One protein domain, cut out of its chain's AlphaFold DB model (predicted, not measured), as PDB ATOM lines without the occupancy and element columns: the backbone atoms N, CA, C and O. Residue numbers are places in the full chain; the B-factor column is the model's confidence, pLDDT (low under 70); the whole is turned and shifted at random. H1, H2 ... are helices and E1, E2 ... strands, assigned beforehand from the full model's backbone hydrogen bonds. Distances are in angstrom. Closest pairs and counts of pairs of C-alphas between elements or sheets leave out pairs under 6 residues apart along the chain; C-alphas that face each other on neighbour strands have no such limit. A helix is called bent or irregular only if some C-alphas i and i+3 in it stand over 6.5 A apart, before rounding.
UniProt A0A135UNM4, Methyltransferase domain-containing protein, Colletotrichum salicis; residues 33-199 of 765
ATOM      1  N   LEU A  33     141.988 124.830 213.080       46.62
ATOM      2  CA  LEU A  33     142.984 124.165 212.224       46.62
ATOM      3  C   LEU A  33     143.362 125.026 211.011       46.62
ATOM      4  O   LEU A  33     142.483 125.456 210.267       46.62
ATOM      5  N   THR A  34     144.667 125.226 210.784       56.56
ATOM      6  CA  THR A  34     145.217 126.088 209.721       56.56
ATOM      7  C   THR A  34     145.618 125.318 208.450       56.56
ATOM      8  O   THR A  34     146.618 124.596 208.436       56.56
ATOM      9  N   VAL A  35     144.891 125.499 207.334       57.56
ATOM     10  CA  VAL A  35     145.073 124.703 206.089       57.56
ATOM     11  C   VAL A  35     145.535 125.557 204.882       57.56
ATOM     12  O   VAL A  35     144.877 126.538 204.554       57.56
ATOM     13  N   PRO A  36     146.642 125.240 204.172       64.69
ATOM     14  CA  PRO A  36     147.174 126.107 203.103       64.69
ATOM     15  C   PRO A  36     146.320 126.216 201.816       64.69
ATOM     16  O   PRO A  36     146.314 125.297 200.989       64.69
ATOM     17  N   THR A  37     145.722 127.386 201.569       66.75
ATOM     18  CA  THR A  37     144.898 127.712 200.383       66.75
ATOM     19  C   THR A  37     145.752 128.019 199.131       66.75
ATOM     20  O   THR A  37     146.964 128.227 199.247       66.75
ATOM     21  N   PRO A  38     145.194 128.050 197.900       71.19
ATOM     22  CA  PRO A  38     145.967 128.414 196.705       71.19
ATOM     23  C   PRO A  38     146.337 129.909 196.624       71.19
ATOM     24  O   PRO A  38     147.233 130.262 195.856       71.19
ATOM     25  N   THR A  39     145.692 130.781 197.405       72.31
ATOM     26  CA  THR A  39     145.916 132.234 197.368       72.31
ATOM     27  C   THR A  39     147.282 132.605 197.951       72.31
ATOM     28  O   THR A  39     147.707 132.085 198.987       72.31
ATOM     29  N   VAL A  40     147.990 133.520 197.286       75.88
ATOM     30  CA  VAL A  40     149.337 133.948 197.686       75.88
ATOM     31  C   VAL A  40     149.258 135.129 198.652       75.88
ATOM     32  O   VAL A  40     148.687 136.165 198.330       75.88
ATOM     33  N   SER A  41     149.883 134.991 199.821       74.94
ATOM     34  CA  SER A  41     150.011 136.078 200.798       74.94
ATOM     35  C   SER A  41     150.938 137.192 200.291       74.94
ATOM     36  O   SER A  41     152.121 136.946 200.015       74.94
ATOM     37  N   LEU A  42     150.414 138.421 200.238       72.12
ATOM     38  CA  LEU A  42     151.157 139.645 199.904       72.12
ATOM     39  C   LEU A  42     152.081 140.128 201.038       72.12
ATOM     40  O   LEU A  42     153.009 140.895 200.789       72.12
ATOM     41  N   PHE A  43     151.919 139.608 202.261       72.44
ATOM     42  CA  PHE A  43     152.852 139.840 203.372       72.44
ATOM     43  C   PHE A  43     154.214 139.147 203.163       72.44
ATOM     44  O   PHE A  43     155.162 139.393 203.909       72.44
ATOM     45  N   GLY A  44     154.349 138.288 202.144       72.00
ATOM     46  CA  GLY A  44     155.625 137.688 201.756       72.00
ATOM     47  C   GLY A  44     156.499 138.654 200.936       72.00
ATOM     48  O   GLY A  44     156.240 138.820 199.744       72.00
ATOM     49  N   PRO A  45     157.608 139.209 201.466       71.25
ATOM     50  CA  PRO A  45     158.394 140.221 200.747       71.25
ATOM     51  C   PRO A  45     158.985 139.712 199.422       71.25
ATOM     52  O   PRO A  45     159.174 140.485 198.490       71.25
ATOM     53  N   GLN A  46     159.243 138.405 199.309       77.50
ATOM     54  CA  GLN A  46     159.829 137.801 198.109       77.50
ATOM     55  C   GLN A  46     158.881 137.804 196.897       77.50
ATOM     56  O   GLN A  46     159.360 137.992 195.781       77.50
ATOM     57  N   ILE A  47     157.560 137.639 197.083       76.88
ATOM     58  CA  ILE A  47     156.622 137.720 195.946       76.88
ATOM     59  C   ILE A  47     156.475 139.173 195.481       76.88
ATOM     60  O   ILE A  47     156.589 139.440 194.291       76.88
ATOM     61  N   VAL A  48     156.373 140.115 196.424       73.69
ATOM     62  CA  VAL A  48     156.294 141.559 196.147       73.69
ATOM     63  C   VAL A  48     157.538 142.066 195.404       73.69
ATOM     64  O   VAL A  48     157.423 142.901 194.510       73.69
ATOM     65  N   ILE A  49     158.732 141.557 195.731       79.81
ATOM     66  CA  ILE A  49     159.968 141.869 194.994       79.81
ATOM     67  C   ILE A  49     159.939 141.261 193.585       79.81
ATOM     68  O   ILE A  49     160.255 141.957 192.619       79.81
ATOM     69  N   ALA A  50     159.553 139.987 193.448       84.19
ATOM     70  CA  ALA A  50     159.524 139.297 192.157       84.19
ATOM     71  C   ALA A  50     158.535 139.944 191.169       84.19
ATOM     72  O   ALA A  50     158.895 140.203 190.022       84.19
ATOM     73  N   GLU A  51     157.328 140.263 191.635       83.94
ATOM     74  CA  GLU A  51     156.273 140.912 190.853       83.94
ATOM     75  C   GLU A  51     156.691 142.314 190.387       83.94
ATOM     76  O   GLU A  51     156.659 142.596 189.189       83.94
ATOM     77  N   LYS A  52     157.197 143.161 191.297       83.00
ATOM     78  CA  LYS A  52     157.715 144.500 190.952       83.00
ATOM     79  C   LYS A  52     158.859 144.436 189.937       83.00
ATOM     80  O   LYS A  52     158.908 145.263 189.031       83.00
ATOM     81  N   THR A  53     159.748 143.448 190.059       86.81
ATOM     82  CA  THR A  53     160.870 143.255 189.121       86.81
ATOM     83  C   THR A  53     160.372 142.863 187.729       86.81
ATOM     84  O   THR A  53     160.763 143.480 186.741       86.81
ATOM     85  N   ALA A  54     159.477 141.873 187.641       89.12
ATOM     86  CA  ALA A  54     158.933 141.401 186.367       89.12
ATOM     87  C   ALA A  54     158.066 142.461 185.667       89.12
ATOM     88  O   ALA A  54     158.153 142.630 184.451       89.12
ATOM     89  N   PHE A  55     157.262 143.210 186.425       88.75
ATOM     90  CA  PHE A  55     156.400 144.258 185.882       88.75
ATOM     91  C   PHE A  55     157.195 145.476 185.380       88.75
ATOM     92  O   PHE A  55     156.895 146.001 184.310       88.75
ATOM     93  N   ALA A  56     158.255 145.889 186.089       87.94
ATOM     94  CA  ALA A  56     159.138 146.969 185.636       87.94
ATOM     95  C   ALA A  56     159.838 146.645 184.301       87.94
ATOM     96  O   ALA A  56     159.985 147.523 183.448       87.94
ATOM     97  N   GLU A  57     160.252 145.389 184.112       90.94
ATOM     98  CA  GLU A  57     160.828 144.891 182.857       90.94
ATOM     99  C   GLU A  57     159.771 144.860 181.735       90.94
ATOM    100  O   GLU A  57     160.010 145.366 180.639       90.94
ATOM    101  N   PHE A  58     158.561 144.362 182.024       90.19
ATOM    102  CA  PHE A  58     157.442 144.345 181.075       90.19
ATOM    103  C   PHE A  58     157.085 145.747 180.549       90.19
ATOM    104  O   PHE A  58     156.978 145.930 179.336       90.19
ATOM    105  N   VAL A  59     156.955 146.756 181.419       86.62
ATOM    106  CA  VAL A  59     156.604 148.121 180.979       86.62
ATOM    107  C   VAL A  59     157.724 148.755 180.139       86.62
ATOM    108  O   VAL A  59     157.440 149.474 179.177       86.62
ATOM    109  N   GLN A  60     158.995 148.454 180.425       86.94
ATOM    110  CA  GLN A  60     160.109 148.888 179.573       86.94
ATOM    111  C   GLN A  60     160.041 148.262 178.172       86.94
ATOM    112  O   GLN A  60     160.261 148.964 177.183       86.94
ATOM    113  N   GLN A  61     159.675 146.983 178.067       86.94
ATOM    114  CA  GLN A  61     159.494 146.306 176.778       86.94
ATOM    115  C   GLN A  61     158.268 146.831 176.010       86.94
ATOM    116  O   GLN A  61     158.372 147.078 174.809       86.94
ATOM    117  N   VAL A  62     157.148 147.105 176.695       84.06
ATOM    118  CA  VAL A  62     155.964 147.782 176.121       84.06
ATOM    119  C   VAL A  62     156.348 149.126 175.500       84.06
ATOM    120  O   VAL A  62     156.074 149.360 174.323       84.06
ATOM    121  N   LYS A  63     157.056 149.976 176.252       82.75
ATOM    122  CA  LYS A  63     157.531 151.286 175.781       82.75
ATOM    123  C   LYS A  63     158.496 151.184 174.597       82.75
ATOM    124  O   LYS A  63     158.472 152.039 173.716       82.75
ATOM    125  N   ALA A  64     159.357 150.168 174.582       84.12
ATOM    126  CA  ALA A  64     160.308 149.948 173.496       84.12
ATOM    127  C   ALA A  64     159.633 149.462 172.199       84.12
ATOM    128  O   ALA A  64     160.128 149.766 171.116       84.12
ATOM    129  N   GLY A  65     158.519 148.727 172.301       83.06
ATOM    130  CA  GLY A  65     157.727 148.279 171.151       83.06
ATOM    131  C   GLY A  65     156.736 149.322 170.621       83.06
ATOM    132  O   GLY A  65     156.518 149.385 169.413       83.06
ATOM    133  N   HIS A  66     156.158 150.143 171.503       79.62
ATOM    134  CA  HIS A  66     155.073 151.080 171.182       79.62
ATOM    135  C   HIS A  66     155.327 152.478 171.789       79.62
ATOM    136  O   HIS A  66     154.636 152.876 172.726       79.62
ATOM    137  N   PRO A  67     156.321 153.240 171.295       70.44
ATOM    138  CA  PRO A  67     156.708 154.522 171.894       70.44
ATOM    139  C   PRO A  67     155.671 155.645 171.708       70.44
ATOM    140  O   PRO A  67     155.625 156.560 172.530       70.44
ATOM    141  N   ASP A  68     154.848 155.570 170.657       70.06
ATOM    142  CA  ASP A  68     153.962 156.653 170.201       70.06
ATOM    143  C   ASP A  68     152.494 156.509 170.673       70.06
ATOM    144  O   ASP A  68     151.621 157.236 170.217       70.06
ATOM    145  N   TYR A  69     152.205 155.584 171.598       64.88
ATOM    146  CA  TYR A  69     150.869 155.277 172.164       64.88
ATOM    147  C   TYR A  69     149.801 154.721 171.193       64.88
ATOM    148  O   TYR A  69     148.777 154.221 171.656       64.88
ATOM    149  N   ASP A  70     150.059 154.672 169.882       64.50
ATOM    150  CA  ASP A  70     149.121 154.234 168.823       64.50
ATOM    151  C   ASP A  70     148.533 152.806 168.949       64.50
ATOM    152  O   ASP A  70     147.620 152.446 168.206       64.50
ATOM    153  N   THR A  71     149.062 151.945 169.828       77.12
ATOM    154  CA  THR A  71     148.640 150.526 169.937       77.12
ATOM    155  C   THR A  71     148.164 150.118 171.330       77.12
ATOM    156  O   THR A  71     147.197 149.370 171.452       77.12
ATOM    157  N   ILE A  72     148.839 150.580 172.387       81.31
ATOM    158  CA  ILE A  72     148.535 150.216 173.779       81.31
ATOM    159  C   ILE A  72     147.991 151.462 174.470       81.31
ATOM    160  O   ILE A  72     148.748 152.294 174.969       81.31
ATOM    161  N   LEU A  73     146.662 151.571 174.451       81.81
ATOM    162  CA  LEU A  73     145.912 152.729 174.940       81.81
ATOM    163  C   LEU A  73     145.750 152.747 176.467       81.81
ATOM    164  O   LEU A  73     145.541 153.811 177.037       81.81
ATOM    165  N   ILE A  74     145.779 151.576 177.115       86.12
ATOM    166  CA  ILE A  74     145.498 151.376 178.544       86.12
ATOM    167  C   ILE A  74     146.314 150.169 179.047       86.12
ATOM    168  O   ILE A  74     146.452 149.185 178.316       86.12
ATOM    169  N   LEU A  75     146.819 150.204 180.287       87.94
ATOM    170  CA  LEU A  75     147.363 149.034 180.995       87.94
ATOM    171  C   LEU A  75     146.514 148.670 182.221       87.94
ATOM    172  O   LEU A  75     146.052 149.540 182.954       87.94
ATOM    173  N   GLN A  76     146.367 147.370 182.481       88.25
ATOM    174  CA  GLN A  76     145.717 146.844 183.682       88.25
ATOM    175  C   GLN A  76     146.740 146.253 184.656       88.25
ATOM    176  O   GLN A  76     147.697 145.599 184.235       88.25
ATOM    177  N   ILE A  77     146.502 146.435 185.955       86.62
ATOM    178  CA  ILE A  77     147.302 145.839 187.029       86.62
ATOM    179  C   ILE A  77     146.507 144.743 187.739       86.62
ATOM    180  O   ILE A  77     145.403 144.964 188.232       86.62
ATOM    181  N   GLY A  78     147.101 143.547 187.783       82.06
ATOM    182  CA  GLY A  78     146.467 142.335 188.298       82.06
ATOM    183  C   GLY A  78     145.199 141.942 187.532       82.06
ATOM    184  O   GLY A  78     144.922 142.417 186.432       82.06
ATOM    185  N   SER A  79     144.414 141.041 188.116       82.31
ATOM    186  CA  SER A  79     143.051 140.754 187.669       82.31
ATOM    187  C   SER A  79     142.254 140.223 188.851       82.31
ATOM    188  O   SER A  79     142.654 139.230 189.456       82.31
ATOM    189  N   GLU A  80     141.147 140.887 189.181       79.12
ATOM    190  CA  GLU A  80     140.219 140.497 190.244       79.12
ATOM    191  C   GLU A  80     140.920 140.269 191.593       79.12
ATOM    192  O   GLU A  80     140.753 139.222 192.227       79.12
ATOM    193  N   ILE A  81     141.774 141.217 191.986       78.94
ATOM    194  CA  ILE A  81     142.665 141.048 193.133       78.94
ATOM    195  C   ILE A  81     141.858 141.118 194.436       78.94
ATOM    196  O   ILE A  81     141.147 142.090 194.680       78.94
ATOM    197  N   GLY A  82     141.982 140.095 195.278       77.38
ATOM    198  CA  GLY A  82     141.267 139.977 196.546       77.38
ATOM    199  C   GLY A  82     141.322 138.552 197.096       77.38
ATOM    200  O   GLY A  82     141.850 137.645 196.450       77.38
ATOM    201  N   TYR A  83     140.767 138.360 198.287       75.88
ATOM    202  CA  TYR A  83     140.651 137.065 198.954       75.88
ATOM    203  C   TYR A  83     139.215 136.551 198.797       75.88
ATOM    204  O   TYR A  83     138.278 137.208 199.242       75.88
ATOM    205  N   LEU A  84     139.039 135.409 198.126       70.88
ATOM    206  CA  LEU A  84     137.753 134.704 198.070       70.88
ATOM    207  C   LEU A  84     137.438 134.133 199.463       70.88
ATOM    208  O   LEU A  84     138.368 133.680 200.127       70.88
ATOM    209  N   ASP A  85     136.179 134.199 199.898       64.75
ATOM    210  CA  ASP A  85     135.614 133.648 201.152       64.75
ATOM    211  C   ASP A  85     136.203 134.157 202.486       64.75
ATOM    212  O   ASP A  85     135.627 133.933 203.549       64.75
ATOM    213  N   TRP A  86     137.315 134.893 202.456       67.12
ATOM    214  CA  TRP A  86     138.032 135.373 203.637       67.12
ATOM    215  C   TRP A  86     138.210 136.889 203.583       67.12
ATOM    216  O   TRP A  86     138.636 137.443 202.574       67.12
ATOM    217  N   SER A  87     137.945 137.585 204.690       69.44
ATOM    218  CA  SER A  87     138.047 139.052 204.747       69.44
ATOM    219  C   SER A  87     139.487 139.586 204.692       69.44
ATOM    220  O   SER A  87     139.698 140.745 204.330       69.44
ATOM    221  N   ARG A  88     140.481 138.761 205.054       72.56
ATOM    222  CA  ARG A  88     141.918 139.081 205.050       72.56
ATOM    223  C   ARG A  88     142.785 137.820 205.124       72.56
ATOM    224  O   ARG A  88     142.300 136.746 205.459       72.56
ATOM    225  N   ASP A  89     144.089 137.990 204.912       74.81
ATOM    226  CA  ASP A  89     145.098 137.000 205.305       74.81
ATOM    227  C   ASP A  89     145.125 136.820 206.842       74.81
ATOM    228  O   ASP A  89     144.965 137.779 207.611       74.81
ATOM    229  N   VAL A  90     145.328 135.577 207.278       74.69
ATOM    230  CA  VAL A  90     145.374 135.132 208.682       74.69
ATOM    231  C   VAL A  90     146.651 134.348 209.017       74.69
ATOM    232  O   VAL A  90     146.740 133.770 210.094       74.69
ATOM    233  N   CYS A  91     147.667 134.330 208.146       73.31
ATOM    234  CA  CYS A  91     148.978 133.791 208.519       73.31
ATOM    235  C   CYS A  91     149.635 134.611 209.650       73.31
ATOM    236  O   CYS A  91     149.337 135.795 209.823       73.31
ATOM    237  N   ASP A  92     150.584 134.013 210.379       74.69
ATOM    238  CA  ASP A  92     151.257 134.619 211.542       74.69
ATOM    239  C   ASP A  92     151.763 136.050 211.291       74.69
ATOM    240  O   ASP A  92     151.683 136.908 212.167       74.69
ATOM    241  N   VAL A  93     152.273 136.330 210.085       74.50
ATOM    242  CA  VAL A  93     152.812 137.645 209.690       74.50
ATOM    243  C   VAL A  93     151.698 138.682 209.504       74.50
ATOM    244  O   VAL A  93     151.870 139.845 209.885       74.50
ATOM    245  N   ALA A  94     150.553 138.261 208.959       74.75
ATOM    246  CA  ALA A  94     149.366 139.091 208.805       74.75
ATOM    247  C   ALA A  94     148.705 139.358 210.166       74.75
ATOM    248  O   ALA A  94     148.442 140.517 210.488       74.75
ATOM    249  N   LEU A  95     148.537 138.330 211.011       76.69
ATOM    250  CA  LEU A  95     148.035 138.470 212.388       76.69
ATOM    251  C   LEU A  95     148.935 139.385 213.226       76.69
ATOM    252  O   LEU A  95     148.481 140.423 213.694       76.69
ATOM    253  N   THR A  96     150.248 139.129 213.256       78.25
ATOM    254  CA  THR A  96     151.245 139.993 213.925       78.25
ATOM    255  C   THR A  96     151.255 141.433 213.384       78.25
ATOM    256  O   THR A  96     151.862 142.322 213.983       78.25
ATOM    257  N   THR A  97     150.642 141.708 212.232       72.94
ATOM    258  CA  THR A  97     150.500 143.065 211.676       72.94
ATOM    259  C   THR A  97     149.131 143.681 211.959       72.94
ATOM    260  O   THR A  97     149.071 144.885 212.192       72.94
ATOM    261  N   PHE A  98     148.077 142.874 212.044       74.12
ATOM    262  CA  PHE A  98     146.739 143.262 212.493       74.12
ATOM    263  C   PHE A  98     146.707 143.588 214.000       74.12
ATOM    264  O   PHE A  98     146.182 144.623 214.402       74.12
ATOM    265  N   ASP A  99     147.361 142.767 214.826       77.81
ATOM    266  CA  ASP A  99     147.360 142.867 216.297       77.81
ATOM    267  C   ASP A  99     148.165 144.061 216.839       77.81
ATOM    268  O   ASP A  99     148.058 144.421 218.011       77.81
ATOM    269  N   LYS A 100     148.938 144.738 215.978       71.62
ATOM    270  CA  LYS A 100     149.531 146.058 216.275       71.62
ATOM    271  C   LYS A 100     148.466 147.156 216.392       71.62
ATOM    272  O   LYS A 100     148.784 148.264 216.825       71.62
ATOM    273  N   GLY A 101     147.224 146.849 216.017       61.44
ATOM    274  CA  GLY A 101     146.134 147.799 215.908       61.44
ATOM    275  C   GLY A 101     146.320 148.745 214.727       61.44
ATOM    276  O   GLY A 101     147.239 148.623 213.920       61.44
ATOM    277  N   ILE A 102     145.414 149.711 214.644       65.19
ATOM    278  CA  ILE A 102     145.451 150.777 213.649       65.19
ATOM    279  C   ILE A 102     146.353 151.911 214.176       65.19
ATOM    280  O   ILE A 102     146.019 152.497 215.211       65.19
ATOM    281  N   PRO A 103     147.474 152.254 213.510       56.38
ATOM    282  CA  PRO A 103     148.306 153.388 213.906       56.38
ATOM    283  C   PRO A 103     147.569 154.725 213.761       56.38
ATOM    284  O   PRO A 103     146.718 154.886 212.888       56.38
ATOM    285  N   ALA A 104     147.937 155.707 214.590       57.47
ATOM    286  CA  ALA A 104     147.349 157.051 214.547       57.47
ATOM    287  C   ALA A 104     147.577 157.756 213.193       57.47
ATOM    288  O   ALA A 104     146.734 158.526 212.736       57.47
ATOM    289  N   GLU A 105     148.686 157.442 212.523       57.38
ATOM    290  CA  GLU A 105     149.003 157.839 211.149       57.38
ATOM    291  C   GLU A 105     148.348 156.850 210.162       57.38
ATOM    292  O   GLU A 105     149.014 156.081 209.470       57.38
ATOM    293  N   TYR A 106     147.007 156.845 210.138       55.12
ATOM    294  CA  TYR A 106     146.173 155.858 209.428       55.12
ATOM    295  C   TYR A 106     146.589 155.618 207.967       55.12
ATOM    296  O   TYR A 106     146.568 154.486 207.480       55.12
ATOM    297  N   LEU A 107     146.988 156.696 207.287       52.66
ATOM    298  CA  LEU A 107     147.354 156.683 205.878       52.66
ATOM    299  C   LEU A 107     148.628 155.867 205.619       52.66
ATOM    300  O   LEU A 107     148.633 154.991 204.755       52.66
ATOM    301  N   ASP A 108     149.684 156.099 206.402       54.66
ATOM    302  CA  ASP A 108     150.967 155.414 206.224       54.66
ATOM    303  C   ASP A 108     150.851 153.910 206.505       54.66
ATOM    304  O   ASP A 108     151.509 153.103 205.849       54.66
ATOM    305  N   PHE A 109     149.961 153.501 207.415       54.56
ATOM    306  CA  PHE A 109     149.691 152.085 207.661       54.56
ATOM    307  C   PHE A 109     149.022 151.393 206.469       54.56
ATOM    308  O   PHE A 109     149.461 150.315 206.066       54.56
ATOM    309  N   LEU A 110     147.993 151.986 205.857       51.50
ATOM    310  CA  LEU A 110     147.336 151.379 204.689       51.50
ATOM    311  C   LEU A 110     148.272 151.299 203.470       51.50
ATOM    312  O   LEU A 110     148.217 150.317 202.724       51.50
ATOM    313  N   VAL A 111     149.192 152.260 203.342       50.97
ATOM    314  CA  VAL A 111     150.251 152.291 202.319       50.97
ATOM    315  C   VAL A 111     151.406 151.310 202.605       50.97
ATOM    316  O   VAL A 111     152.056 150.865 201.661       50.97
ATOM    317  N   GLN A 112     151.666 150.919 203.859       51.62
ATOM    318  CA  GLN A 112     152.786 150.023 204.228       51.62
ATOM    319  C   GLN A 112     152.381 148.584 204.605       51.62
ATOM    320  O   GLN A 112     153.231 147.697 204.633       51.62
ATOM    321  N   SER A 113     151.103 148.323 204.885       54.41
ATOM    322  CA  SER A 113     150.596 147.061 205.461       54.41
ATOM    323  C   SER A 113     150.592 145.839 204.529       54.41
ATOM    324  O   SER A 113     150.049 144.805 204.905       54.41
ATOM    325  N   GLY A 114     151.169 145.912 203.324       55.47
ATOM    326  CA  GLY A 114     151.153 144.795 202.364       55.47
ATOM    327  C   GLY A 114     149.756 144.473 201.816       55.47
ATOM    328  O   GLY A 114     149.505 143.360 201.358       55.47
ATOM    329  N   SER A 115     148.837 145.440 201.883       67.25
ATOM    330  CA  SER A 115     147.482 145.332 201.348       67.25
ATOM    331  C   SER A 115     147.476 145.126 199.824       67.25
ATOM    332  O   SER A 115     148.402 145.526 199.114       67.25
ATOM    333  N   VAL A 116     146.389 144.543 199.305       67.62
ATOM    334  CA  VAL A 116     146.127 144.408 197.855       67.62
ATOM    335  C   VAL A 116     146.256 145.759 197.136       67.62
ATOM    336  O   VAL A 116     146.870 145.858 196.075       67.62
ATOM    337  N   LEU A 117     145.744 146.807 197.779       74.81
ATOM    338  CA  LEU A 117     145.812 148.198 197.348       74.81
ATOM    339  C   LEU A 117     147.268 148.703 197.261       74.81
ATOM    340  O   LEU A 117     147.684 149.195 196.215       74.81
ATOM    341  N   CYS A 118     148.071 148.522 198.317       73.38
ATOM    342  CA  CYS A 118     149.496 148.895 198.360       73.38
ATOM    343  C   CYS A 118     150.315 148.243 197.227       73.38
ATOM    344  O   CYS A 118     151.172 148.889 196.607       73.38
ATOM    345  N   ALA A 119     150.048 146.964 196.939       75.31
ATOM    346  CA  ALA A 119     150.686 146.254 195.835       75.31
ATOM    347  C   ALA A 119     150.335 146.900 194.484       75.31
ATOM    348  O   ALA A 119     151.243 147.264 193.731       75.31
ATOM    349  N   ALA A 120     149.042 147.122 194.225       81.75
ATOM    350  CA  ALA A 120     148.553 147.726 192.990       81.75
ATOM    351  C   ALA A 120     149.074 149.160 192.773       81.75
ATOM    352  O   ALA A 120     149.593 149.450 191.697       81.75
ATOM    353  N   GLU A 121     149.037 150.023 193.794       85.94
ATOM    354  CA  GLU A 121     149.589 151.389 193.734       85.94
ATOM    355  C   GLU A 121     151.092 151.386 193.429       85.94
ATOM    356  O   GLU A 121     151.565 152.166 192.602       85.94
ATOM    357  N   THR A 122     151.870 150.482 194.045       82.38
ATOM    358  CA  THR A 122     153.314 150.449 193.760       82.38
ATOM    359  C   THR A 122     153.589 150.063 192.305       82.38
ATOM    360  O   THR A 122     154.504 150.607 191.686       82.38
ATOM    361  N   LEU A 123     152.817 149.123 191.751       83.94
ATOM    362  CA  LEU A 123     152.926 148.741 190.343       83.94
ATOM    363  C   LEU A 123     152.461 149.890 189.432       83.94
ATOM    364  O   LEU A 123     153.135 150.190 188.447       83.94
ATOM    365  N   ALA A 124     151.392 150.604 189.796       86.25
ATOM    366  CA  ALA A 124     150.884 151.752 189.044       86.25
ATOM    367  C   ALA A 124     151.926 152.871 188.949       86.25
ATOM    368  O   ALA A 124     152.194 153.400 187.868       86.25
ATOM    369  N   LYS A 125     152.604 153.155 190.062       87.44
ATOM    370  CA  LYS A 125     153.726 154.089 190.107       87.44
ATOM    371  C   LYS A 125     154.894 153.656 189.213       87.44
ATOM    372  O   LYS A 125     155.373 154.465 188.423       87.44
ATOM    373  N   ILE A 126     155.312 152.385 189.280       84.81
ATOM    374  CA  ILE A 126     156.373 151.827 188.414       84.81
ATOM    375  C   ILE A 126     156.018 151.992 186.930       84.81
ATOM    376  O   ILE A 126     156.878 152.363 186.130       84.81
ATOM    377  N   ALA A 127     154.759 151.750 186.554       83.62
ATOM    378  CA  ALA A 127     154.310 151.947 185.183       83.62
ATOM    379  C   ALA A 127     154.341 153.427 184.772       83.62
ATOM    380  O   ALA A 127     154.976 153.736 183.767       83.62
ATOM    381  N   LYS A 128     153.751 154.346 185.551       86.44
ATOM    382  CA  LYS A 128     153.720 155.788 185.220       86.44
ATOM    383  C   LYS A 128     155.093 156.460 185.202       86.44
ATOM    384  O   LYS A 128     155.309 157.361 184.394       86.44
ATOM    385  N   GLU A 129     156.036 156.020 186.035       86.62
ATOM    386  CA  GLU A 129     157.434 156.481 185.977       86.62
ATOM    387  C   GLU A 129     158.146 156.030 184.684       86.62
ATOM    388  O   GLU A 129     159.065 156.704 184.214       86.62
ATOM    389  N   ALA A 130     157.707 154.923 184.073       81.25
ATOM    390  CA  ALA A 130     158.277 154.389 182.841       81.25
ATOM    391  C   ALA A 130     157.552 154.869 181.566       81.25
ATOM    392  O   ALA A 130     158.218 155.326 180.634       81.25
ATOM    393  N   TYR A 131     156.224 154.766 181.490       78.25
ATOM    394  CA  TYR A 131     155.396 154.945 180.288       78.25
ATOM    395  C   TYR A 131     154.056 155.597 180.674       78.25
ATOM    396  O   TYR A 131     153.357 155.108 181.560       78.25
ATOM    397  N   LEU A 132     153.701 156.724 180.043       79.69
ATOM    398  CA  LEU A 132     152.595 157.590 180.479       79.69
ATOM    399  C   LEU A 132     151.253 157.130 179.889       79.69
ATOM    400  O   LEU A 132     150.629 157.823 179.090       79.69
ATOM    401  N   VAL A 133     150.844 155.922 180.260       81.06
ATOM    402  CA  VAL A 133     149.600 155.276 179.827       81.06
ATOM    403  C   VAL A 133     148.572 155.277 180.970       81.06
ATOM    404  O   VAL A 133     148.980 155.146 182.125       81.06
ATOM    405  N   PRO A 134     147.261 155.397 180.687       88.38
ATOM    406  CA  PRO A 134     146.208 155.156 181.671       88.38
ATOM    407  C   PRO A 134     146.327 153.775 182.327       88.38
ATOM    408  O   PRO A 134     146.517 152.763 181.641       88.38
ATOM    409  N   ILE A 135     146.189 153.736 183.651       88.94
ATOM    410  CA  ILE A 135     146.327 152.537 184.482       88.94
ATOM    411  C   ILE A 135     145.004 152.194 185.149       88.94
ATOM    412  O   ILE A 135     144.383 153.050 185.780       88.94
ATOM    413  N   ILE A 136     144.607 150.924 185.053       90.56
ATOM    414  CA  ILE A 136     143.315 150.445 185.551       90.56
ATOM    415  C   ILE A 136     143.450 149.226 186.467       90.56
ATOM    416  O   ILE A 136     144.335 148.386 186.285       90.56
ATOM    417  N   VAL A 137     142.530 149.094 187.423       88.00
ATOM    418  CA  VAL A 137     142.346 147.874 188.233       88.00
ATOM    419  C   VAL A 137     140.870 147.496 188.235       88.00
ATOM    420  O   VAL A 137     139.999 148.366 188.261       88.00
ATOM    421  N   ASN A 138     140.579 146.196 188.179       87.06
ATOM    422  CA  ASN A 138     139.219 145.696 188.028       87.06
ATOM    423  C   ASN A 138     138.625 145.092 189.307       87.06
ATOM    424  O   ASN A 138     139.304 144.441 190.104       87.06
ATOM    425  N   ALA A 139     137.322 145.300 189.481       81.69
ATOM    426  CA  ALA A 139     136.542 144.751 190.580       81.69
ATOM    427  C   ALA A 139     135.864 143.448 190.147       81.69
ATOM    428  O   ALA A 139     135.057 143.445 189.215       81.69
ATOM    429  N   ALA A 140     136.147 142.350 190.851       75.06
ATOM    430  CA  ALA A 140     135.251 141.200 190.847       75.06
ATOM    431  C   ALA A 140     134.086 141.502 191.787       75.06
ATOM    432  O   ALA A 140     134.249 141.474 193.007       75.06
ATOM    433  N   LEU A 141     132.934 141.809 191.197       68.69
ATOM    434  CA  LEU A 141     131.658 141.832 191.904       68.69
ATOM    435  C   LEU A 141     131.251 140.386 192.270       68.69
ATOM    436  O   LEU A 141     131.974 139.439 191.943       68.69
ATOM    437  N   GLU A 142     130.165 140.226 193.027       61.50
ATOM    438  CA  GLU A 142     129.761 138.931 193.599       61.50
ATOM    439  C   GLU A 142     129.531 137.840 192.537       61.50
ATOM    440  O   GLU A 142     129.294 138.137 191.367       61.50
ATOM    441  N   ARG A 143     129.674 136.573 192.954       59.06
ATOM    442  CA  ARG A 143     129.576 135.373 192.110       59.06
ATOM    443  C   ARG A 143     128.966 134.213 192.881       59.06
ATOM    444  O   ARG A 143     129.083 134.149 194.103       59.06
ATOM    445  N   ALA A 144     128.495 133.207 192.144       49.50
ATOM    446  CA  ALA A 144     128.189 131.876 192.679       49.50
ATOM    447  C   ALA A 144     129.376 131.195 193.406       49.50
ATOM    448  O   ALA A 144     129.165 130.297 194.213       49.50
ATOM    449  N   GLU A 145     130.615 131.624 193.135       53.44
ATOM    450  CA  GLU A 145     131.849 131.150 193.788       53.44
ATOM    451  C   GLU A 145     132.178 131.878 195.109       53.44
ATOM    452  O   GLU A 145     133.211 131.588 195.700       53.44
ATOM    453  N   GLY A 146     131.367 132.849 195.546       59.69
ATOM    454  CA  GLY A 146     131.663 133.705 196.702       59.69
ATOM    455  C   GLY A 146     132.244 135.077 196.327       59.69
ATOM    456  O   GLY A 146     132.365 135.444 195.154       59.69
ATOM    457  N   ARG A 147     132.579 135.886 197.344       67.88
ATOM    458  CA  ARG A 147     133.000 137.293 197.183       67.88
ATOM    459  C   ARG A 147     134.501 137.475 197.418       67.88
ATOM    460  O   ARG A 147     135.056 136.952 198.378       67.88
ATOM    461  N   LYS A 148     135.162 138.268 196.565       73.50
ATOM    462  CA  LYS A 148     136.592 138.605 196.696       73.50
ATOM    463  C   LYS A 148     136.810 139.870 197.532       73.50
ATOM    464  O   LYS A 148     136.810 140.984 197.011       73.50
ATOM    465  N   HIS A 149     137.026 139.707 198.831       76.62
ATOM    466  CA  HIS A 149     137.276 140.818 199.750       76.62
ATOM    467  C   HIS A 149     138.639 141.490 199.499       76.62
ATOM    468  O   HIS A 149     139.619 140.848 199.121       76.62
ATOM    469  N   GLY A 150     138.710 142.806 199.727       76.19
ATOM    470  CA  GLY A 150     139.937 143.604 199.591       76.19
ATOM    471  C   GLY A 150     140.234 144.146 198.185       76.19
ATOM    472  O   GLY A 150     141.136 144.973 198.056       76.19
ATOM    473  N   GLY A 151     139.478 143.745 197.156       81.12
ATOM    474  CA  GLY A 151     139.495 144.391 195.835       81.12
ATOM    475  C   GLY A 151     138.820 145.775 195.832       81.12
ATOM    476  O   GLY A 151     138.323 146.212 196.872       81.12
ATOM    477  N   PRO A 152     138.768 146.487 194.690       83.75
ATOM    478  CA  PRO A 152     138.091 147.783 194.575       83.75
ATOM    479  C   PRO A 152     136.560 147.625 194.496       83.75
ATOM    480  O   PRO A 152     135.936 147.946 193.495       83.75
ATOM    481  N   LEU A 153     135.947 147.082 195.548       81.12
ATOM    482  CA  LEU A 153     134.492 146.958 195.690       81.12
ATOM    483  C   LEU A 153     133.864 148.307 196.106       81.12
ATOM    484  O   LEU A 153     134.539 149.055 196.816       81.12
ATOM    485  N   PRO A 154     132.603 148.622 195.740       77.94
ATOM    486  CA  PRO A 154     131.990 149.939 195.974       77.94
ATOM    487  C   PRO A 154     132.119 150.464 197.411       77.94
ATOM    488  O   PRO A 154     132.458 151.627 197.627       77.94
ATOM    489  N   GLU A 155     131.948 149.595 198.406       75.56
ATOM    490  CA  GLU A 155     131.980 149.941 199.831       75.56
ATOM    491  C   GLU A 155     133.367 150.408 200.303       75.56
ATOM    492  O   GLU A 155     133.472 151.141 201.286       75.56
ATOM    493  N   ILE A 156     134.433 150.013 199.598       78.19
ATOM    494  CA  ILE A 156     135.833 150.364 199.893       78.19
ATOM    495  C   ILE A 156     136.540 151.081 198.732       78.19
ATOM    496  O   ILE A 156     137.721 151.409 198.843       78.19
ATOM    497  N   LEU A 157     135.828 151.404 197.647       80.44
ATOM    498  CA  LEU A 157     136.352 152.136 196.488       80.44
ATOM    499  C   LEU A 157     136.882 153.523 196.886       80.44
ATOM    500  O   LEU A 157     137.890 153.982 196.353       80.44
ATOM    501  N   HIS A 158     136.276 154.149 197.898       78.38
ATOM    502  CA  HIS A 158     136.755 155.401 198.487       78.38
ATOM    503  C   HIS A 158     138.161 155.279 199.114       78.38
ATOM    504  O   HIS A 158     138.940 156.229 199.052       78.38
ATOM    505  N   LEU A 159     138.524 154.113 199.669       78.12
ATOM    506  CA  LEU A 159     139.882 153.847 200.159       78.12
ATOM    507  C   LEU A 159     140.852 153.679 198.985       78.12
ATOM    508  O   LEU A 159     141.947 154.229 199.019       78.12
ATOM    509  N   TRP A 160     140.444 152.977 197.926       82.06
ATOM    510  CA  TRP A 160     141.243 152.842 196.704       82.06
ATOM    511  C   TRP A 160     141.533 154.202 196.054       82.06
ATOM    512  O   TRP A 160     142.700 154.521 195.835       82.06
ATOM    513  N   LYS A 161     140.520 155.056 195.867       80.56
ATOM    514  CA  LYS A 161     140.697 156.438 195.377       80.56
ATOM    515  C   LYS A 161     141.633 157.279 196.258       80.56
ATOM    516  O   LYS A 161     142.394 158.083 195.730       80.56
ATOM    517  N   LEU A 162     141.603 157.093 197.580       78.88
ATOM    518  CA  LEU A 162     142.445 157.840 198.523       78.88
ATOM    519  C   LEU A 162     143.902 157.344 198.578       78.88
ATOM    520  O   LEU A 162     144.811 158.151 198.774       78.88
ATOM    521  N   PHE A 163     144.131 156.035 198.440       77.06
ATOM    522  CA  PHE A 163     145.430 155.403 198.711       77.06
ATOM    523  C   PHE A 163     146.170 154.867 197.481       77.06
ATOM    524  O   PHE A 163     147.348 154.535 197.606       77.06
ATOM    525  N   ALA A 164     145.523 154.799 196.315       82.56
ATOM    526  CA  ALA A 164     146.149 154.402 195.055       82.56
ATOM    527  C   ALA A 164     146.002 155.477 193.950       82.56
ATOM    528  O   ALA A 164     145.370 155.233 192.918       82.56
ATOM    529  N   PRO A 165     146.562 156.691 194.152       85.12
ATOM    530  CA  PRO A 165     146.430 157.815 193.222       85.12
ATOM    531  C   PRO A 165     147.191 157.638 191.895       85.12
ATOM    532  O   PRO A 165     147.023 158.456 190.991       85.12
ATOM    533  N   CYS A 166     148.035 156.609 191.737       86.69
ATOM    534  CA  CYS A 166     148.626 156.289 190.439       86.69
ATOM    535  C   CYS A 166     147.686 155.462 189.542       86.69
ATOM    536  O   CYS A 166     147.987 155.329 188.354       86.69
ATOM    537  N   ILE A 167     146.558 154.947 190.042       88.56
ATOM    538  CA  ILE A 167     145.525 154.278 189.234       88.56
ATOM    539  C   ILE A 167     144.533 155.335 188.725       88.56
ATOM    540  O   ILE A 167     143.965 156.081 189.517       88.56
ATOM    541  N   ASP A 168     144.323 155.412 187.409       87.00
ATOM    542  CA  ASP A 168     143.442 156.412 186.780       87.00
ATOM    543  C   ASP A 168     141.961 156.025 186.823       87.00
ATOM    544  O   ASP A 168     141.089 156.886 186.740       87.00
ATOM    545  N   LEU A 169     141.672 154.722 186.869       87.50
ATOM    546  CA  LEU A 169     140.334 154.203 186.613       87.50
ATOM    547  C   LEU A 169     140.117 152.840 187.278       87.50
ATOM    548  O   LEU A 169     140.934 151.924 187.163       87.50
ATOM    549  N   TYR A 170     138.966 152.690 187.925       86.00
ATOM    550  CA  TYR A 170     138.513 151.425 188.486       86.00
ATOM    551  C   TYR A 170     137.388 150.866 187.611       86.00
ATOM    552  O   TYR A 170     136.491 151.601 187.199       86.00
ATOM    553  N   ALA A 171     137.454 149.576 187.287       83.00
ATOM    554  CA  ALA A 171     136.610 148.977 186.255       83.00
ATOM    555  C   ALA A 171     135.779 147.800 186.801       83.00
ATOM    556  O   ALA A 171     136.364 146.785 187.193       83.00
ATOM    557  N   PRO A 172     134.435 147.868 186.830       79.12
ATOM    558  CA  PRO A 172     133.625 146.722 187.221       79.12
ATOM    559  C   PRO A 172     133.745 145.598 186.183       79.12
ATOM    560  O   PRO A 172     133.673 145.821 184.967       79.12
ATOM    561  N   ARG A 173     133.909 144.361 186.664       75.88
ATOM    562  CA  ARG A 173     133.776 143.155 185.848       75.88
ATOM    563  C   ARG A 173     132.453 142.473 186.180       75.88
ATOM    564  O   ARG A 173     132.308 141.895 187.256       75.88
ATOM    565  N   LEU A 174     131.515 142.537 185.240       69.94
ATOM    566  CA  LEU A 174     130.163 142.006 185.370       69.94
ATOM    567  C   LEU A 174     130.067 140.638 184.686       69.94
ATOM    568  O   LEU A 174     130.690 140.402 183.651       69.94
ATOM    569  N   LEU A 175     129.315 139.723 185.290       58.69
ATOM    570  CA  LEU A 175     129.043 138.379 184.760       58.69
ATOM    571  C   LEU A 175     127.573 137.991 184.980       58.69
ATOM    572  O   LEU A 175     126.972 137.402 184.086       58.69
ATOM    573  N   ASP A 176     127.009 138.401 186.121       53.47
ATOM    574  CA  ASP A 176     125.637 138.113 186.546       53.47
ATOM    575  C   ASP A 176     124.679 139.311 186.327       53.47
ATOM    576  O   ASP A 176     125.070 140.370 185.830       53.47
ATOM    577  N   ASN A 177     123.397 139.139 186.673       50.38
ATOM    578  CA  ASN A 177     122.288 139.971 186.182       50.38
ATOM    579  C   ASN A 177     122.243 141.439 186.668       50.38
ATOM    580  O   ASN A 177     121.562 142.247 186.037       50.38
ATOM    581  N   ASN A 178     122.966 141.829 187.727       56.56
ATOM    582  CA  ASN A 178     122.894 143.168 188.353       56.56
ATOM    583  C   ASN A 178     123.642 144.274 187.564       56.56
ATOM    584  O   ASN A 178     124.257 145.180 188.129       56.56
ATOM    585  N   TYR A 179     123.610 144.211 186.233       64.19
ATOM    586  CA  TYR A 179     124.397 145.070 185.349       64.19
ATOM    587  C   TYR A 179     124.015 146.561 185.450       64.19
ATOM    588  O   TYR A 179     124.903 147.413 185.495       64.19
ATOM    589  N   ASN A 180     122.716 146.892 185.499       59.12
ATOM    590  CA  ASN A 180     122.262 148.289 185.594       59.12
ATOM    591  C   ASN A 180     122.619 148.918 186.949       59.12
ATOM    592  O   ASN A 180     123.221 149.983 186.966       59.12
ATOM    593  N   GLU A 181     122.342 148.229 188.061       64.06
ATOM    594  CA  GLU A 181     122.703 148.670 189.420       64.06
ATOM    595  C   GLU A 181     124.209 148.963 189.535       64.06
ATOM    596  O   GLU A 181     124.616 149.966 190.127       64.06
ATOM    597  N   ALA A 182     125.049 148.136 188.908       65.69
ATOM    598  CA  ALA A 182     126.478 148.394 188.821       65.69
ATOM    599  C   ALA A 182     126.815 149.604 187.932       65.69
ATOM    600  O   ALA A 182     127.658 150.406 188.320       65.69
ATOM    601  N   CYS A 183     126.168 149.789 186.778       66.62
ATOM    602  CA  CYS A 183     126.390 150.979 185.947       66.62
ATOM    603  C   CYS A 183     125.963 152.272 186.659       66.62
ATOM    604  O   CYS A 183     126.693 153.256 186.604       66.62
ATOM    605  N   GLU A 184     124.848 152.263 187.391       66.56
ATOM    606  CA  GLU A 184     124.408 153.382 188.232       66.56
ATOM    607  C   GLU A 184     125.408 153.648 189.368       66.56
ATOM    608  O   GLU A 184     125.887 154.772 189.529       66.56
ATOM    609  N   THR A 185     125.797 152.611 190.115       69.94
ATOM    610  CA  THR A 185     126.737 152.715 191.249       69.94
ATOM    611  C   THR A 185     128.120 153.219 190.828       69.94
ATOM    612  O   THR A 185     128.771 153.934 191.586       69.94
ATOM    613  N   TRP A 186     128.582 152.851 189.631       71.31
ATOM    614  CA  TRP A 186     129.927 153.172 189.143       71.31
ATOM    615  C   TRP A 186     129.985 154.369 188.182       71.31
ATOM    616  O   TRP A 186     131.067 154.918 187.993       71.31
ATOM    617  N   GLY A 187     128.861 154.769 187.576       64.44
ATOM    618  CA  GLY A 187     128.753 155.913 186.658       64.44
ATOM    619  C   GLY A 187     128.154 157.183 187.277       64.44
ATOM    620  O   GLY A 187     128.275 158.257 186.694       64.44
ATOM    621  N   SER A 188     127.531 157.096 188.460       60.69
ATOM    622  CA  SER A 188     127.038 158.274 189.202       60.69
ATOM    623  C   SER A 188     128.128 159.037 189.972       60.69
ATOM    624  O   SER A 188     127.896 160.160 190.424       60.69
ATOM    625  N   ASP A 189     129.324 158.459 190.103       62.50
ATOM    626  CA  ASP A 189     130.498 159.091 190.706       62.50
ATOM    627  C   ASP A 189     131.191 159.993 189.667       62.50
ATOM    628  O   ASP A 189     131.894 159.517 188.775       62.50
ATOM    629  N   SER A 190     130.968 161.309 189.770       53.28
ATOM    630  CA  SER A 190     131.384 162.315 188.772       53.28
ATOM    631  C   SER A 190     132.877 162.344 188.454       53.28
ATOM    632  O   SER A 190     133.274 162.879 187.417       53.28
ATOM    633  N   ASP A 191     133.696 161.794 189.345       64.06
ATOM    634  CA  ASP A 191     135.149 161.899 189.304       64.06
ATOM    635  C   ASP A 191     135.782 160.628 188.695       64.06
ATOM    636  O   ASP A 191     137.002 160.461 188.725       64.06
ATOM    637  N   GLN A 192     134.967 159.721 188.136       68.75
ATOM    638  CA  GLN A 192     135.404 158.461 187.535       68.75
ATOM    639  C   GLN A 192     134.605 158.107 186.260       68.75
ATOM    640  O   GLN A 192     133.393 157.923 186.322       68.75
ATOM    641  N   PRO A 193     135.259 157.922 185.096       70.69
ATOM    642  CA  PRO A 193     134.610 157.360 183.904       70.69
ATOM    643  C   PRO A 193     134.104 155.925 184.133       70.69
ATOM    644  O   PRO A 193     134.758 155.159 184.840       70.69
ATOM    645  N   LEU A 194     133.025 155.493 183.465       73.94
ATOM    646  CA  LEU A 194     132.665 154.069 183.462       73.94
ATOM    647  C   LEU A 194     133.430 153.298 182.372       73.94
ATOM    648  O   LEU A 194     133.412 153.663 181.195       73.94
ATOM    649  N   LEU A 195     134.048 152.181 182.764       77.31
ATOM    650  CA  LEU A 195     134.613 151.176 181.862       77.31
ATOM    651  C   LEU A 195     134.225 149.779 182.348       77.31
ATOM    652  O   LEU A 195     134.822 149.257 183.289       77.31
ATOM    653  N   VAL A 196     133.251 149.156 181.687       73.56
ATOM    654  CA  VAL A 196     132.886 147.761 181.955       73.56
ATOM    655  C   VAL A 196     133.860 146.838 181.220       73.56
ATOM    656  O   VAL A 196     134.002 146.907 180.001       73.56
ATOM    657  N   GLN A 197     134.567 145.980 181.959       68.56
ATOM    658  CA  GLN A 197     135.617 145.122 181.383       68.56
ATOM    659  C   GLN A 197     135.132 143.787 180.827       68.56
ATOM    660  O   GLN A 197     135.763 143.212 179.942       68.56
ATOM    661  N   ALA A 198     134.058 143.258 181.397       58.97
ATOM    662  CA  ALA A 198     133.368 142.090 180.885       58.97
ATOM    663  C   ALA A 198     131.892 142.196 181.252       58.97
ATOM    664  O   ALA A 198     131.537 142.847 182.237       58.97
ATOM    665  N   HIS A 199     131.087 141.520 180.449       52.34
ATOM    666  CA  HIS A 199     129.672 141.248 180.636       52.34
ATOM    667  C   HIS A 199     129.436 139.766 180.290       52.34
ATOM    668  O   HIS A 199     130.310 139.116 179.703       52.34
TER     669      HIS A 199
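What this domain is: This is residues 33 to 199 of the 765 residues of the protein "Methyltransferase domain-containing protein" of Colletotrichum salicis (UniProt A0A135UNM4). Two short parallel strands, E2 and E3, make a small core, with H4 packed on the E2 side, H6 beyond E3, and H5 between these two helices. The long H1 runs side by side with H4, along the longest axis; H2, H3 and the first strand E1 gather toward the end where H1 begins. The printed part has 167 residues, in the order E1 H1 H2 H3 H4 E2 H5 E3 H6, a mixed class of helices and strands. It is compact, with a radius of gyration of the C-alphas of 16.8 A and spans of 52 by 39 by 33 A.

Where its parts are: E1, residues 33 to 40, begins with C-alpha 33 at (142.984, 124.165, 212.224), is 18.6 A long and bends by 60 degrees at residue 37. H1, residues 45 to 65, is 30.7 A long, from C-alpha 45 at (158.394, 140.221, 200.747). H2 holds residues 92 to 98 and H3 residues 106 to 112. H4, residues 116 to 130, is 21.7 A long. E2, residues 135 to 140, measures 17.1 A, and H5, residues 154 to 163, 14.8 A. E3 holds residues 169 to 173. H6, residues 179 to 187, ends with C-alpha 187 at (128.753, 155.913, 186.658).

How they stand to each other: H4 is the hub, touching three helices. H1 touches it at Val 59 and Ala 127, their closest C-alphas, 6.1 A apart, at a shallow tilt of 32 degrees, only just short of steep, the same way. H3 and H4 touch only at the corner, with the C-alphas of Val 111 and Cys 118 closest at 5.3 A. H4 touches H5 with residues 117 to 121 alone, at a steep tilt of 46 degrees; the C-alphas of Leu 117 and Trp 160 are closest at 6.5 A. E2 and E3 are parallel neighbours at 30 degrees, with N 139 and O 171 at 2.9 A. E2, H5 and E3 form a strand-helix-strand unit, two parallel neighbour strands with a helix between them, and its crossover is right-handed. The closest C-alphas of E3 and H6, Pro 172 and Ala 182, are 7.5 A apart. E1 pairs with no named strand; E1 and H2 are apart. Every O i to N i+4 pair is within hydrogen-bond range in H1, H2, H3, H4 and H6; in H5, irregular with C-alphas 155 and 158 at 7.4 A, 4 of 6 are.

The domain as a whole: The C-alphas farthest apart, those of Leu 33 and Asp 68, are 54.2 A apart. The printed part has no cut. The links H1 to H2 and E2 to H5 are long. The mean pLDDT of the printed part is 73.7, with 54 residues under 70, among them residues 101 to 116 and 174 to 185.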